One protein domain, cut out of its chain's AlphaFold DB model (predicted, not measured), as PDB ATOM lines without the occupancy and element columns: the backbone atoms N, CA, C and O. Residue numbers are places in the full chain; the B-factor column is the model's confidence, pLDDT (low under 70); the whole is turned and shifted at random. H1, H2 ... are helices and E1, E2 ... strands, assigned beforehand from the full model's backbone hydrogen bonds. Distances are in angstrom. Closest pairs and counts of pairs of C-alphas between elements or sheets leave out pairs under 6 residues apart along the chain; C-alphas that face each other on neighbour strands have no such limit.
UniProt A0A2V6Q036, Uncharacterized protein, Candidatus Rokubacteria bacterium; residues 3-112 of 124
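AT A GLANCE: This is residues 3 to 112 of the 124 residues of an uncharacterized protein of Candidatus Rokubacteria bacterium (UniProt A0A2V6Q036). A four-stranded sheet, E1 to E4, has one face covered by two helices, the later part of the very long helix H1 over E1 and E2 and the shorter H3 over E3 and E4, while no named helix covers the other face. Residues 3 to 16 of H1 stick out beyond this body as a straight arm, which makes the length of the whole. The printed part has 110 residues, with three named helices and four named strands in the order H1, H2, E1, E2, H3, E3, E4; the sheet is mixed, in the order E1, E2, E3, E4, and the class is mixed, helices and strands. It is loose, with a radius of gyration of the C-alphas of 18.4 A and spans of 65 by 31 by 25 A.

IN THESE COORDINATES: The sheet consists of E1, residues 51 to 56, 16.6 A long; E2, residues 63 to 68, 16.1 A; E3, residues 92 to 97, 16.0 A; and E4, residues 108 to 111, 9.9 A, which ends at C-alpha 111 at (-8.192, 30.551, -24.331). H1, residues 3 to 39, is 54.1 A long, from C-alpha 3 at (30.120, 35.571, 7.479) to C-alpha 39 at (-18.452, 22.841, -12.663). H2, residues 44 to 47, is 5.1 A long, and H3, residues 74 to 87, is 20.4 A.

HOW THE PARTS SIT: E1 and E2 form an antiparallel hairpin, with N 55 and O 64 2.7 A apart, within hydrogen-bond range. E2 and E3 are parallel, with N 65 and O 93 at 2.8 A; E2, H3 and E3 make a strand-helix-strand unit, two parallel neighbour strands with a helix between, whose crossover is right-handed. E3 and E4 form another antiparallel hairpin, with N 96 and O 108 at 3.0 A. H1 and H3 lie on the same face of the sheet, making two layers, helices on one face of a sheet. H1 runs slantwise to the strands, at 40 degrees to E2 on the local plane, with a height over the sheet of 5.4 A; its closest C-alphas to E1 are those of Arg 28 and Ala 56, 5.7 A. H3 runs along the strands, at 8 degrees to E4 on the local plane, with a height of 9.5 A; its closest C-alphas to E4 are those of Ala 85 and Ala 110, 6.8 A. H1 touches H3 with residues 35 to 39 alone, closest at the C-alphas of Val 38 and Leu 84, 6.4 A, at a steep tilt of 57 degrees, opposite ways. H2 is not on the sheet, and is close to but not clearly touching H1. Every O i to N i+4 pair is within range in H1, and 9 of 10 in H3; H2 is too short for one.

THE WHOLE: The C-alphas farthest apart, those of Gly 3 and Ala 75, are 65.4 A apart. Without residues 3 to 16, which stand free, the body spans 43 by 29 by 23 A. The printed part has no cut and no long link. Mean pLDDT of the printed part is 73.5; it is under 70 at residues 3, 42 to 49, 58 and 97 to 112.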
ATOM      1  N   GLY A   3      30.923  36.788   7.259       66.88
ATOM      2  CA  GLY A   3      30.120  35.571   7.479       66.88
ATOM      3  C   GLY A   3      28.639  35.817   7.793       66.88
ATOM      4  O   GLY A   3      27.778  35.137   7.248       66.88
ATOM      5  N   LEU A   4      28.322  36.840   8.595       77.25
ATOM      6  CA  LEU A   4      26.928  37.200   8.904       77.25
ATOM      7  C   LEU A   4      26.162  37.700   7.670       77.25
ATOM      8  O   LEU A   4      24.974  37.424   7.536       77.25
ATOM      9  N   GLY A   5      26.844  38.397   6.754       80.38
ATOM     10  CA  GLY A   5      26.243  38.868   5.505       80.38
ATOM     11  C   GLY A   5      25.876  37.721   4.561       80.38
ATOM     12  O   GLY A   5      24.800  37.739   3.973       80.38
ATOM     13  N   PHE A   6      26.729  36.693   4.471       82.81
ATOM     14  CA  PHE A   6      26.444  35.493   3.678       82.81
ATOM     15  C   PHE A   6      25.250  34.706   4.230       82.81
ATOM     16  O   PHE A   6      24.342  34.374   3.473       82.81
ATOM     17  N   VAL A   7      25.190  34.496   5.549       86.88
ATOM     18  CA  VAL A   7      24.066  33.788   6.190       86.88
ATOM     19  C   VAL A   7      22.748  34.546   6.005       86.88
ATOM     20  O   VAL A   7      21.727  33.951   5.668       86.88
ATOM     21  N   ALA A   8      22.756  35.873   6.171       86.31
ATOM     22  CA  ALA A   8      21.563  36.688   5.955       86.31
ATOM     23  C   ALA A   8      21.059  36.607   4.501       86.31
ATOM     24  O   ALA A   8      19.851  36.538   4.273       86.31
ATOM     25  N   LEU A   9      21.973  36.573   3.525       90.62
ATOM     26  CA  LEU A   9      21.629  36.438   2.110       90.62
ATOM     27  C   LEU A   9      21.012  35.069   1.792       90.62
ATOM     28  O   LEU A   9      20.012  35.005   1.078       90.62
ATOM     29  N   GLU A  10      21.566  33.984   2.337       90.69
ATOM     30  CA  GLU A  10      21.019  32.634   2.162       90.69
ATOM     31  C   GLU A  10      19.606  32.518   2.737       90.69
ATOM     32  O   GLU A  10      18.694  32.040   2.059       90.69
ATOM     33  N   ILE A  11      19.393  33.028   3.953       92.69
ATOM     34  CA  ILE A  11      18.070  33.041   4.591       92.69
ATOM     35  C   ILE A  11      17.079  33.849   3.746       92.69
ATOM     36  O   ILE A  11      15.956  33.395   3.511       92.69
ATOM     37  N   ALA A  12      17.487  35.018   3.245       89.81
ATOM     38  CA  ALA A  12      16.643  35.845   2.389       89.81
ATOM     39  C   ALA A  12      16.279  35.135   1.073       89.81
ATOM     40  O   ALA A  12      15.129  35.207   0.634       89.81
ATOM     41  N   LEU A  13      17.222  34.410   0.463       92.50
ATOM     42  CA  LEU A  13      16.981  33.648  -0.761       92.50
ATOM     43  C   LEU A  13      15.997  32.495  -0.524       92.50
ATOM     44  O   LEU A  13      15.056  32.323  -1.301       92.50
ATOM     45  N   ILE A  14      16.166  31.740   0.565       92.94
ATOM     46  CA  ILE A  14      15.244  30.660   0.947       92.94
ATOM     47  C   ILE A  14      13.842  31.228   1.188       92.94
ATOM     48  O   ILE A  14      12.863  30.716   0.639       92.94
ATOM     49  N   ALA A  15      13.737  32.318   1.951       91.44
ATOM     50  CA  ALA A  15      12.466  32.987   2.210       91.44
ATOM     51  C   ALA A  15      11.793  33.453   0.908       91.44
ATOM     52  O   ALA A  15      10.598  33.224   0.713       91.44
ATOM     53  N   LEU A  16      12.558  34.036  -0.020       89.12
ATOM     54  CA  LEU A  16      12.055  34.453  -1.328       89.12
ATOM     55  C   LEU A  16      11.497  33.268  -2.128       89.12
ATOM     56  O   LEU A  16      10.402  33.364  -2.686       89.12
ATOM     57  N   VAL A  17      12.209  32.138  -2.162       88.50
ATOM     58  CA  VAL A  17      11.747  30.921  -2.849       88.50
ATOM     59  C   VAL A  17      10.450  30.404  -2.229       88.50
ATOM     60  O   VAL A  17       9.501  30.119  -2.961       88.50
ATOM     61  N   LEU A  18      10.361  30.346  -0.898       90.69
ATOM     62  CA  LEU A  18       9.148  29.917  -0.196       90.69
ATOM     63  C   LEU A  18       7.954  30.830  -0.503       90.69
ATOM     64  O   LEU A  18       6.859  30.339  -0.776       90.69
ATOM     65  N   VAL A  19       8.159  32.149  -0.534       87.94
ATOM     66  CA  VAL A  19       7.110  33.113  -0.903       87.94
ATOM     67  C   VAL A  19       6.646  32.900  -2.346       87.94
ATOM     68  O   VAL A  19       5.443  32.905  -2.611       87.94
ATOM     69  N   LEU A  20       7.571  32.672  -3.283       84.19
ATOM     70  CA  LEU A  20       7.235  32.417  -4.688       84.19
ATOM     71  C   LEU A  20       6.462  31.106  -4.876       84.19
ATOM     72  O   LEU A  20       5.517  31.067  -5.671       84.19
ATOM     73  N   LEU A  21       6.834  30.056  -4.142       84.88
ATOM     74  CA  LEU A  21       6.116  28.781  -4.128       84.88
ATOM     75  C   LEU A  21       4.709  28.951  -3.549       84.88
ATOM     76  O   LEU A  21       3.738  28.606  -4.213       84.88
ATOM     77  N   ASN A  22       4.573  29.620  -2.405       86.75
ATOM     78  CA  ASN A  22       3.272  29.868  -1.787       86.75
ATOM     79  C   ASN A  22       2.361  30.725  -2.694       86.75
ATOM     80  O   ASN A  22       1.176  30.448  -2.883       86.75
ATOM     81  N   ALA A  23       2.921  31.738  -3.362       79.88
ATOM     82  CA  ALA A  23       2.192  32.536  -4.345       79.88
ATOM     83  C   ALA A  23       1.791  31.731  -5.598       79.88
ATOM     84  O   ALA A  23       0.799  32.058  -6.255       79.88
ATOM     85  N   ARG A  24       2.564  30.711  -5.984       83.81
ATOM     86  CA  ARG A  24       2.214  29.783  -7.069       83.81
ATOM     87  C   ARG A  24       1.075  28.859  -6.646       83.81
ATOM     88  O   ARG A  24       0.140  28.694  -7.430       83.81
ATOM     89  N   ASP A  25       1.128  28.321  -5.436       82.06
ATOM     90  CA  ASP A  25       0.119  27.394  -4.924       82.06
ATOM     91  C   ASP A  25      -1.222  28.098  -4.723       82.06
ATOM     92  O   ASP A  25      -2.228  27.646  -5.262       82.06
ATOM     93  N   ARG A  26      -1.224  29.313  -4.160       82.81
ATOM     94  CA  ARG A  26      -2.437  30.149  -4.095       82.81
ATOM     95  C   ARG A  26      -3.037  30.447  -5.467       82.81
ATOM     96  O   ARG A  26      -4.255  30.509  -5.617       82.81
ATOM     97  N   ARG A  27      -2.204  30.670  -6.490       80.88
ATOM     98  CA  ARG A  27      -2.688  30.877  -7.869       80.88
ATOM     99  C   ARG A  27      -3.307  29.602  -8.440       80.88
ATOM    100  O   ARG A  27      -4.325  29.686  -9.120       80.88
ATOM    101  N   ARG A  28      -2.709  28.443  -8.157       79.44
ATOM    102  CA  ARG A  28      -3.231  27.131  -8.552       79.44
ATOM    103  C   ARG A  28      -4.572  26.845  -7.876       79.44
ATOM    104  O   ARG A  28      -5.515  26.497  -8.574       79.44
ATOM    105  N   GLU A  29      -4.663  27.039  -6.564       81.12
ATOM    106  CA  GLU A  29      -5.892  26.825  -5.790       81.12
ATOM    107  C   GLU A  29      -7.024  27.735  -6.251       81.12
ATOM    108  O   GLU A  29      -8.125  27.254  -6.482       81.12
ATOM    109  N   ARG A  30      -6.757  29.026  -6.483       82.12
ATOM    110  CA  ARG A  30      -7.779  29.947  -7.007       82.12
ATOM    111  C   ARG A  30      -8.297  29.523  -8.377       82.12
ATOM    112  O   ARG A  30      -9.494  29.593  -8.616       82.12
ATOM    113  N   ALA A  31      -7.414  29.086  -9.274       80.00
ATOM    114  CA  ALA A  31      -7.832  28.613 -10.591       80.00
ATOM    115  C   ALA A  31      -8.661  27.324 -10.500       80.00
ATOM    116  O   ALA A  31      -9.651  27.196 -11.212       80.00
ATOM    117  N   LEU A  32      -8.283  26.394  -9.614       80.69
ATOM    118  CA  LEU A  32      -9.066  25.185  -9.348       80.69
ATOM    119  C   LEU A  32     -10.432  25.524  -8.758       80.69
ATOM    120  O   LEU A  32     -11.425  25.012  -9.251       80.69
ATOM    121  N   ALA A  33     -10.488  26.409  -7.762       82.06
ATOM    122  CA  ALA A  33     -11.734  26.834  -7.136       82.06
ATOM    123  C   ALA A  33     -12.693  27.464  -8.153       82.06
ATOM    124  O   ALA A  33     -13.859  27.109  -8.167       82.06
ATOM    125  N   LEU A  34     -12.199  28.322  -9.055       81.44
ATOM    126  CA  LEU A  34     -13.021  28.902 -10.123       81.44
ATOM    127  C   LEU A  34     -13.549  27.845 -11.095       81.44
ATOM    128  O   LEU A  34     -14.698  27.907 -11.510       81.44
ATOM    129  N   VAL A  35     -12.712  26.878 -11.477       78.25
ATOM    130  CA  VAL A  35     -13.151  25.800 -12.371       78.25
ATOM    131  C   VAL A  35     -14.171  24.903 -11.679       78.25
ATOM    132  O   VAL A  35     -15.160  24.540 -12.304       78.25
ATOM    133  N   LEU A  36     -13.966  24.589 -10.400       80.44
ATOM    134  CA  LEU A  36     -14.910  23.817  -9.595       80.44
ATOM    135  C   LEU A  36     -16.236  24.554  -9.394       80.44
ATOM    136  O   LEU A  36     -17.273  23.927  -9.524       80.44
ATOM    137  N   ASP A  37     -16.213  25.863  -9.150       82.69
ATOM    138  CA  ASP A  37     -17.413  26.699  -8.999       82.69
ATOM    139  C   ASP A  37     -18.262  26.702 -10.281       82.69
ATOM    140  O   ASP A  37     -19.473  26.498 -10.251       82.69
ATOM    141  N   VAL A  38     -17.612  26.814 -11.445       76.12
ATOM    142  CA  VAL A  38     -18.303  26.681 -12.736       76.12
ATOM    143  C   VAL A  38     -18.833  25.260 -12.931       76.12
ATOM    144  O   VAL A  38     -19.953  25.080 -13.399       76.12
ATOM    145  N   LEU A  39     -18.057  24.245 -12.558       75.19
ATOM    146  CA  LEU A  39     -18.452  22.841 -12.663       75.19
ATOM    147  C   LEU A  39     -19.558  22.436 -11.682       75.19
ATOM    148  O   LEU A  39     -20.254  21.465 -11.957       75.19
ATOM    149  N   ASP A  40     -19.772  23.165 -10.588       76.44
ATOM    150  CA  ASP A  40     -20.868  22.898  -9.645       76.44
ATOM    151  C   ASP A  40     -22.243  23.196 -10.277       76.44
ATOM    152  O   ASP A  40     -23.269  22.671  -9.849       76.44
ATOM    153  N   THR A  41     -22.269  23.972 -11.372       71.94
ATOM    154  CA  THR A  41     -23.463  24.112 -12.225       71.94
ATOM    155  C   THR A  41     -23.687  22.924 -13.167       71.94
ATOM    156  O   THR A  41     -24.766  22.802 -13.753       71.94
ATOM    157  N   CYS A  42     -22.709  22.023 -13.315       66.88
ATOM    158  CA  CYS A  42     -22.849  20.801 -14.097       66.88
ATOM    159  C   CYS A  42     -23.441  19.648 -13.256       66.88
ATOM    160  O   CYS A  42     -23.264  19.586 -12.039       66.88
ATOM    161  N   PRO A  43     -24.120  18.678 -13.897       67.06
ATOM    162  CA  PRO A  43     -24.611  17.480 -13.224       67.06
ATOM    163  C   PRO A  43     -23.492  16.738 -12.477       67.06
ATOM    164  O   PRO A  43     -22.490  16.343 -13.073       67.06
ATOM    165  N   ARG A  44     -23.681  16.475 -11.177       66.19
ATOM    166  CA  ARG A  44     -22.699  15.765 -10.325       66.19
ATOM    167  C   ARG A  44     -22.300  14.382 -10.846       66.19
ATOM    168  O   ARG A  44     -21.203  13.920 -10.552       66.19
ATOM    169  N   THR A  45     -23.168  13.744 -11.626       61.62
ATOM    170  CA  THR A  45     -22.914  12.454 -12.287       61.62
ATOM    171  C   THR A  45     -21.783  12.515 -13.308       61.62
ATOM    172  O   THR A  45     -21.144  11.504 -13.568       61.62
ATOM    173  N   LEU A  46     -21.522  13.694 -13.871       63.28
ATOM    174  CA  LEU A  46     -20.433  13.913 -14.813       63.28
ATOM    175  C   LEU A  46     -19.112  14.203 -14.079       63.28
ATOM    176  O   LEU A  46     -18.046  13.783 -14.516       63.28
ATOM    177  N   LEU A  47     -19.169  14.845 -12.908       66.50
ATOM    178  CA  LEU A  47     -17.977  15.211 -12.132       66.50
ATOM    179  C   LEU A  47     -17.210  14.003 -11.577       66.50
ATOM    180  O   LEU A  47     -15.995  14.085 -11.414       66.50
ATOM    181  N   SER A  48     -17.883  12.880 -11.309       67.88
ATOM    182  CA  SER A  48     -17.250  11.697 -10.708       67.88
ATOM    183  C   SER A  48     -16.244  10.982 -11.616       67.88
ATOM    184  O   SER A  48     -15.401  10.253 -11.104       67.88
ATOM    185  N   SER A  49     -16.312  11.179 -12.936       68.12
ATOM    186  CA  SER A  49     -15.371  10.596 -13.908       68.12
ATOM    187  C   SER A  49     -14.314  11.591 -14.395       68.12
ATOM    188  O   SER A  49     -13.527  11.276 -15.284       68.12
ATOM    189  N   MET A  50     -14.289  12.801 -13.835       71.12
ATOM    190  CA  MET A  50     -13.476  13.892 -14.356       71.12
ATOM    191  C   MET A  50     -12.196  14.076 -13.540       71.12
ATOM    192  O   MET A  50     -12.248  14.373 -12.345       71.12
ATOM    193  N   ALA A  51     -11.029  13.977 -14.181       76.75
ATOM    194  CA  ALA A  51      -9.766  14.301 -13.520       76.75
ATOM    195  C   ALA A  51      -9.373  15.758 -13.802       76.75
ATOM    196  O   ALA A  51      -9.107  16.147 -14.939       76.75
ATOM    197  N   LEU A  52      -9.294  16.574 -12.750       78.00
ATOM    198  CA  LEU A  52      -8.916  17.982 -12.849       78.00
ATOM    199  C   LEU A  52      -7.460  18.185 -12.424       78.00
ATOM    200  O   LEU A  52      -7.081  17.951 -11.279       78.00
ATOM    201  N   HIS A  53      -6.640  18.694 -13.337       77.81
ATOM    202  CA  HIS A  53      -5.229  18.965 -13.087       77.81
ATOM    203  C   HIS A  53      -4.919  20.435 -13.368       77.81
ATOM    204  O   HIS A  53      -4.999  20.878 -14.504       77.81
ATOM    205  N   ALA A  54      -4.512  21.212 -12.361       78.19
ATOM    206  CA  ALA A  54      -4.044  22.587 -12.567       78.19
ATOM    207  C   ALA A  54      -2.521  22.690 -12.476       78.19
ATOM    208  O   ALA A  54      -1.904  22.249 -11.504       78.19
ATOM    209  N   ARG A  55      -1.915  23.351 -13.460       77.75
ATOM    210  CA  ARG A  55      -0.487  23.640 -13.545       77.75
ATOM    211  C   ARG A  55      -0.265  25.147 -13.625       77.75
ATOM    212  O   ARG A  55      -0.511  25.782 -14.645       77.75
ATOM    213  N   ALA A  56       0.281  25.717 -12.555       76.19
ATOM    214  CA  ALA A  56       0.846  27.065 -12.557       76.19
ATOM    215  C   ALA A  56       2.368  26.979 -12.741       76.19
ATOM    216  O   ALA A  56       3.020  26.137 -12.113       76.19
ATOM    217  N   ARG A  57       2.961  27.830 -13.587       75.25
ATOM    218  CA  ARG A  57       4.428  27.992 -13.677       75.25
ATOM    219  C   ARG A  57       4.866  29.098 -12.708       75.25
ATOM    220  O   ARG A  57       4.184  30.113 -12.644       75.25
ATOM    221  N   LEU A  58       5.995  28.941 -12.001       68.00
ATOM    222  CA  LEU A  58       6.468  29.919 -10.993       68.00
ATOM    223  C   LEU A  58       6.487  31.363 -11.528       68.00
ATOM    224  O   LEU A  58       5.961  32.278 -10.895       68.00
ATOM    225  N   LEU A  59       7.059  31.534 -12.724       70.69
ATOM    226  CA  LEU A  59       7.287  32.832 -13.363       70.69
ATOM    227  C   LEU A  59       6.156  33.265 -14.307       70.69
ATOM    228  O   LEU A  59       6.189  34.370 -14.837       70.69
ATOM    229  N   SER A  60       5.144  32.421 -14.536       74.00
ATOM    230  CA  SER A  60       4.009  32.794 -15.381       74.00
ATOM    231  C   SER A  60       2.833  33.243 -14.528       74.00
ATOM    232  O   SER A  60       2.526  32.656 -13.493       74.00
ATOM    233  N   ARG A  61       2.127  34.277 -14.986       70.62
ATOM    234  CA  ARG A  61       0.805  34.626 -14.447       70.62
ATOM    235  C   ARG A  61      -0.301  33.723 -14.993       70.62
ATOM    236  O   ARG A  61      -1.412  33.784 -14.482       70.62
ATOM    237  N   ARG A  62      -0.001  32.906 -16.009       77.12
ATOM    238  CA  ARG A  62      -0.965  31.989 -16.611       77.12
ATOM    239  C   ARG A  62      -1.010  30.674 -15.843       77.12
ATOM    240  O   ARG A  62       0.033  30.098 -15.524       77.12
ATOM    241  N   VAL A  63      -2.223  30.209 -15.580       77.81
ATOM    242  CA  VAL A  63      -2.495  28.886 -15.020       77.81
ATOM    243  C   VAL A  63      -3.111  28.044 -16.121       77.81
ATOM    244  O   VAL A  63      -4.006  28.505 -16.818       77.81
ATOM    245  N   THR A  64      -2.618  26.830 -16.310       79.31
ATOM    246  CA  THR A  64      -3.213  25.878 -17.246       79.31
ATOM    247  C   THR A  64      -4.009  24.870 -16.442       79.31
ATOM    248  O   THR A  64      -3.458  24.267 -15.526       79.31
ATOM    249  N   VAL A  65      -5.285  24.698 -16.755       79.12
ATOM    250  CA  VAL A  65      -6.140  23.686 -16.147       79.12
ATOM    251  C   VAL A  65      -6.471  22.656 -17.213       79.12
ATOM    252  O   VAL A  65      -7.072  22.971 -18.232       79.12
ATOM    253  N   THR A  66      -6.009  21.438 -16.988       79.75
ATOM    254  CA  THR A  66      -6.308  20.248 -17.777       79.75
ATOM    255  C   THR A  66      -7.531  19.554 -17.187       79.75
ATOM    256  O   THR A  66      -7.491  19.161 -16.019       79.75
ATOM    257  N   LEU A  67      -8.600  19.428 -17.973       79.38
ATOM    258  CA  LEU A  67      -9.743  18.568 -17.675       79.38
ATOM    259  C   LEU A  67      -9.583  17.286 -18.476       79.38
ATOM    260  O   LEU A  67      -9.499  17.334 -19.702       79.38
ATOM    261  N   ASP A  68      -9.536  16.162 -17.780       79.88
ATOM    262  CA  ASP A  68      -9.636  14.853 -18.401       79.88
ATOM    263  C   ASP A  68     -11.110  14.447 -18.462       79.88
ATOM    264  O   ASP A  68     -11.780  14.326 -17.436       79.88
ATOM    265  N   MET A  69     -11.603  14.312 -19.686       76.56
ATOM    266  CA  MET A  69     -12.967  13.953 -20.062       76.56
ATOM    267  C   MET A  69     -12.944  12.752 -21.013       76.56
ATOM    268  O   MET A  69     -13.787  12.635 -21.900       76.56
ATOM    269  N   THR A  70     -11.945  11.876 -20.880       75.25
ATOM    270  CA  THR A  70     -11.746  10.752 -21.805       75.25
ATOM    271  C   THR A  70     -12.962   9.822 -21.888       75.25
ATOM    272  O   THR A  70     -13.232   9.295 -22.963       75.25
ATOM    273  N   ASP A  71     -13.734   9.705 -20.806       73.31
ATOM    274  CA  ASP A  71     -14.925   8.848 -20.728       73.31
ATOM    275  C   ASP A  71     -16.244   9.577 -21.053       73.31
ATOM    276  O   ASP A  71     -17.328   9.024 -20.864       73.31
ATOM    277  N   TRP A  72     -16.191  10.836 -21.497       73.00
ATOM    278  CA  TRP A  72     -17.390  11.640 -21.739       73.00
ATOM    279  C   TRP A  72     -17.837  11.580 -23.200       73.00
ATOM    280  O   TRP A  72     -17.026  11.615 -24.129       73.00
ATOM    281  N   ALA A  73     -19.153  11.589 -23.423       77.31
ATOM    282  CA  ALA A  73     -19.688  11.748 -24.766       77.31
ATOM    283  C   ALA A  73     -19.409  13.164 -25.292       77.31
ATOM    284  O   ALA A  73     -19.427  14.156 -24.561       77.31
ATOM    285  N   ARG A  74     -19.216  13.291 -26.609       75.38
ATOM    286  CA  ARG A  74     -18.918  14.577 -27.265       75.38
ATOM    287  C   ARG A  74     -19.954  15.672 -26.968       75.38
ATOM    288  O   ARG A  74     -19.586  16.841 -26.873       75.38
ATOM    289  N   ALA A  75     -21.230  15.302 -26.850       75.69
ATOM    290  CA  ALA A  75     -22.307  16.236 -26.521       75.69
ATOM    291  C   ALA A  75     -22.138  16.819 -25.109       75.69
ATOM    292  O   ALA A  75     -22.250  18.031 -24.932       75.69
ATOM    293  N   ASP A  76     -21.762  15.979 -24.144       74.62
ATOM    294  CA  ASP A  76     -21.544  16.376 -22.752       74.62
ATOM    295  C   ASP A  76     -20.283  17.235 -22.608       74.62
ATOM    296  O   ASP A  76     -20.285  18.236 -21.891       74.62
ATOM    297  N   ILE A  77     -19.228  16.910 -23.367       75.81
ATOM    298  CA  ILE A  77     -17.999  17.715 -23.436       75.81
ATOM    299  C   ILE A  77     -18.320  19.143 -23.897       75.81
ATOM    300  O   ILE A  77     -17.873  20.107 -23.277       75.81
ATOM    301  N   LEU A  78     -19.113  19.305 -24.964       75.44
ATOM    302  CA  LEU A  78     -19.505  20.625 -25.476       75.44
ATOM    303  C   LEU A  78     -20.445  21.371 -24.518       75.44
ATOM    304  O   LEU A  78     -20.301  22.587 -24.339       75.44
ATOM    305  N   ALA A  79     -21.370  20.649 -23.882       75.06
ATOM    306  CA  ALA A  79     -22.278  21.207 -22.888       75.06
ATOM    307  C   ALA A  79     -21.521  21.765 -21.672       75.06
ATOM    308  O   ALA A  79     -21.872  22.839 -21.191       75.06
ATOM    309  N   ALA A  80     -20.443  21.107 -21.230       72.75
ATOM    310  CA  ALA A  80     -19.586  21.592 -20.147       72.75
ATOM    311  C   ALA A  80     -18.598  22.690 -20.593       72.75
ATOM    312  O   ALA A  80     -18.303  23.618 -19.841       72.75
ATOM    313  N   LEU A  81     -18.109  22.639 -21.835       75.94
ATOM    314  CA  LEU A  81     -17.165  23.622 -22.385       75.94
ATOM    315  C   LEU A  81     -17.749  25.028 -22.505       75.94
ATOM    316  O   LEU A  81     -17.048  26.010 -22.268       75.94
ATOM    317  N   THR A  82     -19.011  25.120 -22.918       75.75
ATOM    318  CA  THR A  82     -19.679  26.394 -23.212       75.75
ATOM    319  C   THR A  82     -19.734  27.327 -21.989       75.75
ATOM    320  O   THR A  82     -19.273  28.468 -22.106       75.75
ATOM    321  N   PRO A  83     -20.199  26.881 -20.801       73.12
ATOM    322  CA  PRO A  83     -20.149  27.698 -19.591       73.12
ATOM    323  C   PRO A  83     -18.712  27.934 -19.101       73.12
ATOM    324  O   PRO A  83     -18.393  29.054 -18.698       73.12
ATOM    325  N   LEU A  84     -17.807  26.949 -19.208       75.38
ATOM    326  CA  LEU A  84     -16.404  27.132 -18.813       75.38
ATOM    327  C   LEU A  84     -15.699  28.221 -19.627       75.38
ATOM    328  O   LEU A  84     -15.039  29.084 -19.053       75.38
ATOM    329  N   ALA A  85     -15.846  28.224 -20.951       72.50
ATOM    330  CA  ALA A  85     -15.205  29.211 -21.814       72.50
ATOM    331  C   ALA A  85     -15.691  30.647 -21.538       72.50
ATOM    332  O   ALA A  85     -14.920  31.592 -21.708       72.50
ATOM    333  N   GLY A  86     -16.947  30.808 -21.105       72.69
ATOM    334  CA  GLY A  86     -17.528  32.104 -20.749       72.69
ATOM    335  C   GLY A  86     -17.154  32.601 -19.349       72.69
ATOM    336  O   GLY A  86     -17.031  33.808 -19.147       72.69
ATOM    337  N   ALA A  87     -16.953  31.689 -18.396       74.81
ATOM    338  CA  ALA A  87     -16.674  32.024 -17.000       74.81
ATOM    339  C   ALA A  87     -15.174  32.098 -16.662       74.81
ATOM    340  O   ALA A  87     -14.784  32.709 -15.666       74.81
ATOM    341  N   LEU A  88     -14.311  31.494 -17.485       73.12
ATOM    342  CA  LEU A  88     -12.881  31.431 -17.209       73.12
ATOM    343  C   LEU A  88     -12.180  32.787 -17.384       73.12
ATOM    344  O   LEU A  88     -12.296  33.434 -18.430       73.12
ATOM    345  N   PRO A  89     -11.354  33.205 -16.407       72.56
ATOM    346  CA  PRO A  89     -10.528  34.389 -16.560       72.56
ATOM    347  C   PRO A  89      -9.506  34.234 -17.701       72.56
ATOM    348  O   PRO A  89      -8.962  33.149 -17.900       72.56
ATOM    349  N   PRO A  90      -9.091  35.330 -18.364       73.69
ATOM    350  CA  PRO A  90      -8.173  35.291 -19.516       73.69
ATOM    351  C   PRO A  90      -6.752  34.800 -19.186       73.69
ATOM    352  O   PRO A  90      -5.922  34.589 -20.070       73.69
ATOM    353  N   HIS A  91      -6.433  34.659 -17.901       72.50
ATOM    354  CA  HIS A  91      -5.166  34.117 -17.418       72.50
ATOM    355  C   HIS A  91      -5.240  32.618 -17.093       72.50
ATOM    356  O   HIS A  91      -4.223  32.038 -16.710       72.50
ATOM    357  N   VAL A  92      -6.403  31.988 -17.262       71.69
ATOM    358  CA  VAL A  92      -6.593  30.549 -17.108       71.69
ATOM    359  C   VAL A  92      -6.760  29.935 -18.497       71.69
ATOM    360  O   VAL A  92      -7.696  30.246 -19.223       71.69
ATOM    361  N   ALA A  93      -5.808  29.094 -18.890       77.75
ATOM    362  CA  ALA A  93      -5.883  28.317 -20.118       77.75
ATOM    363  C   ALA A  93      -6.525  26.969 -19.805       77.75
ATOM    364  O   ALA A  93      -6.025  26.252 -18.939       77.75
ATOM    365  N   LEU A  94      -7.593  26.622 -20.514       76.62
ATOM    366  CA  LEU A  94      -8.239  25.324 -20.383       76.62
ATOM    367  C   LEU A  94      -7.687  24.371 -21.440       76.62
ATOM    368  O   LEU A  94      -7.635  24.728 -22.617       76.62
ATOM    369  N   VAL A  95      -7.287  23.172 -21.036       77.50
ATOM    370  CA  VAL A  95      -6.874  22.092 -21.937       77.50
ATOM    371  C   VAL A  95      -7.772  20.902 -21.664       77.50
ATOM    372  O   VAL A  95      -7.932  20.510 -20.512       77.50
ATOM    373  N   ILE A  96      -8.363  20.329 -22.703       73.19
ATOM    374  CA  ILE A  96      -9.255  19.180 -22.552       73.19
ATOM    375  C   ILE A  96      -8.560  17.958 -23.129       73.19
ATOM    376  O   ILE A  96      -8.203  17.937 -24.308       73.19
ATOM    377  N   GLY A  97      -8.344  16.967 -22.271       69.88
ATOM    378  CA  GLY A  97      -8.026  15.610 -22.677       69.88
ATOM    379  C   GLY A  97      -9.336  14.887 -22.941       69.88
ATOM    380  O   GLY A  97     -10.115  14.684 -22.020       69.88
ATOM    381  N   ALA A  98      -9.606  14.540 -24.193       65.12
ATOM    382  CA  ALA A  98     -10.729  13.690 -24.551       65.12
ATOM    383  C   ALA A  98     -10.263  12.679 -25.598       65.12
ATOM    384  O   ALA A  98      -9.562  13.045 -26.548       65.12
ATOM    385  N   ARG A  99     -10.681  11.415 -25.465       54.97
ATOM    386  CA  ARG A  99     -10.654  10.476 -26.587       54.97
ATOM    387  C   ARG A  99     -11.812  10.837 -27.505       54.97
ATOM    388  O   ARG A  99     -12.907  10.304 -27.414       54.97
ATOM    389  N   LEU A 100     -11.570  11.788 -28.399       53.53
ATOM    390  CA  LEU A 100     -12.355  11.846 -29.621       53.53
ATOM    391  C   LEU A 100     -11.955  10.600 -30.413       53.53
ATOM    392  O   LEU A 100     -10.797  10.487 -30.804       53.53
ATOM    393  N   ASP A 101     -12.884   9.667 -30.619       45.12
ATOM    394  CA  ASP A 101     -12.713   8.399 -31.363       45.12
ATOM    395  C   ASP A 101     -12.290   8.566 -32.845       45.12
ATOM    396  O   ASP A 101     -12.343   7.644 -33.653       45.12
ATOM    397  N   LEU A 102     -11.809   9.747 -33.220       40.03
ATOM    398  CA  LEU A 102     -10.998   9.987 -34.397       40.03
ATOM    399  C   LEU A 102      -9.548  10.139 -33.910       40.03
ATOM    400  O   LEU A 102      -9.160  11.194 -33.417       40.03
ATOM    401  N   THR A 103      -8.764   9.064 -34.012       34.62
ATOM    402  CA  THR A 103      -7.282   9.042 -34.009       34.62
ATOM    403  C   THR A 103      -6.605  10.396 -34.308       34.62
ATOM    404  O   THR A 103      -6.988  11.009 -35.304       34.62
ATOM    405  N   PRO A 104      -5.480  10.787 -33.663       42.03
ATOM    406  CA  PRO A 104      -5.029  10.619 -32.279       42.03
ATOM    407  C   PRO A 104      -5.345  11.868 -31.418       42.03
ATOM    408  O   PRO A 104      -5.263  12.991 -31.896       42.03
ATOM    409  N   SER A 105      -5.655  11.653 -30.133       38.72
ATOM    410  CA  SER A 105      -5.657  12.607 -29.001       38.72
ATOM    411  C   SER A 105      -5.474  14.103 -29.340       38.72
ATOM    412  O   SER A 105      -4.417  14.683 -29.083       38.72
ATOM    413  N   ALA A 106      -6.512  14.744 -29.879       41.53
ATOM    414  CA  ALA A 106      -6.505  16.180 -30.139       41.53
ATOM    415  C   ALA A 106      -6.644  16.950 -28.815       41.53
ATOM    416  O   ALA A 106      -7.687  16.910 -28.161       41.53
ATOM    417  N   ALA A 107      -5.587  17.653 -28.405       45.16
ATOM    418  CA  ALA A 107      -5.630  18.541 -27.249       45.16
ATOM    419  C   ALA A 107      -6.387  19.822 -27.628       45.16
ATOM    420  O   ALA A 107      -5.844  20.708 -28.286       45.16
ATOM    421  N   VAL A 108      -7.648  19.945 -27.210       50.91
ATOM    422  CA  VAL A 108      -8.429  21.164 -27.459       50.91
ATOM    423  C   VAL A 108      -8.076  22.192 -26.387       50.91
ATOM    424  O   VAL A 108      -8.410  22.025 -25.212       50.91
ATOM    425  N   SER A 109      -7.369  23.256 -26.779       45.78
ATOM    426  CA  SER A 109      -7.046  24.377 -25.892       45.78
ATOM    427  C   SER A 109      -8.025  25.534 -26.097       45.78
ATOM    428  O   SER A 109      -8.039  26.147 -27.166       45.78
ATOM    429  N   ALA A 110      -8.806  25.874 -25.073       51.03
ATOM    430  CA  ALA A 110      -9.646  27.069 -25.068       51.03
ATOM    431  C   ALA A 110      -8.947  28.187 -24.277       51.03
ATOM    432  O   ALA A 110      -8.549  28.020 -23.122       51.03
ATOM    433  N   SER A 111      -8.773  29.342 -24.921       44.31
ATOM    434  CA  SER A 111      -8.192  30.551 -24.331       44.31
ATOM    435  C   SER A 111      -9.213  31.676 -24.447       44.31
ATOM    436  O   SER A 111      -9.419  32.198 -25.543       44.31
ATOM    437  N   ALA A 112      -9.815  32.088 -23.331       48.28
ATOM    438  CA  ALA A 112     -10.700  33.246 -23.303       48.28
ATOM    439  C   ALA A 112      -9.890  34.526 -23.591       48.28
ATOM    440  O   ALA A 112      -9.088  34.985 -22.775       48.28
TER     441      ALA A 112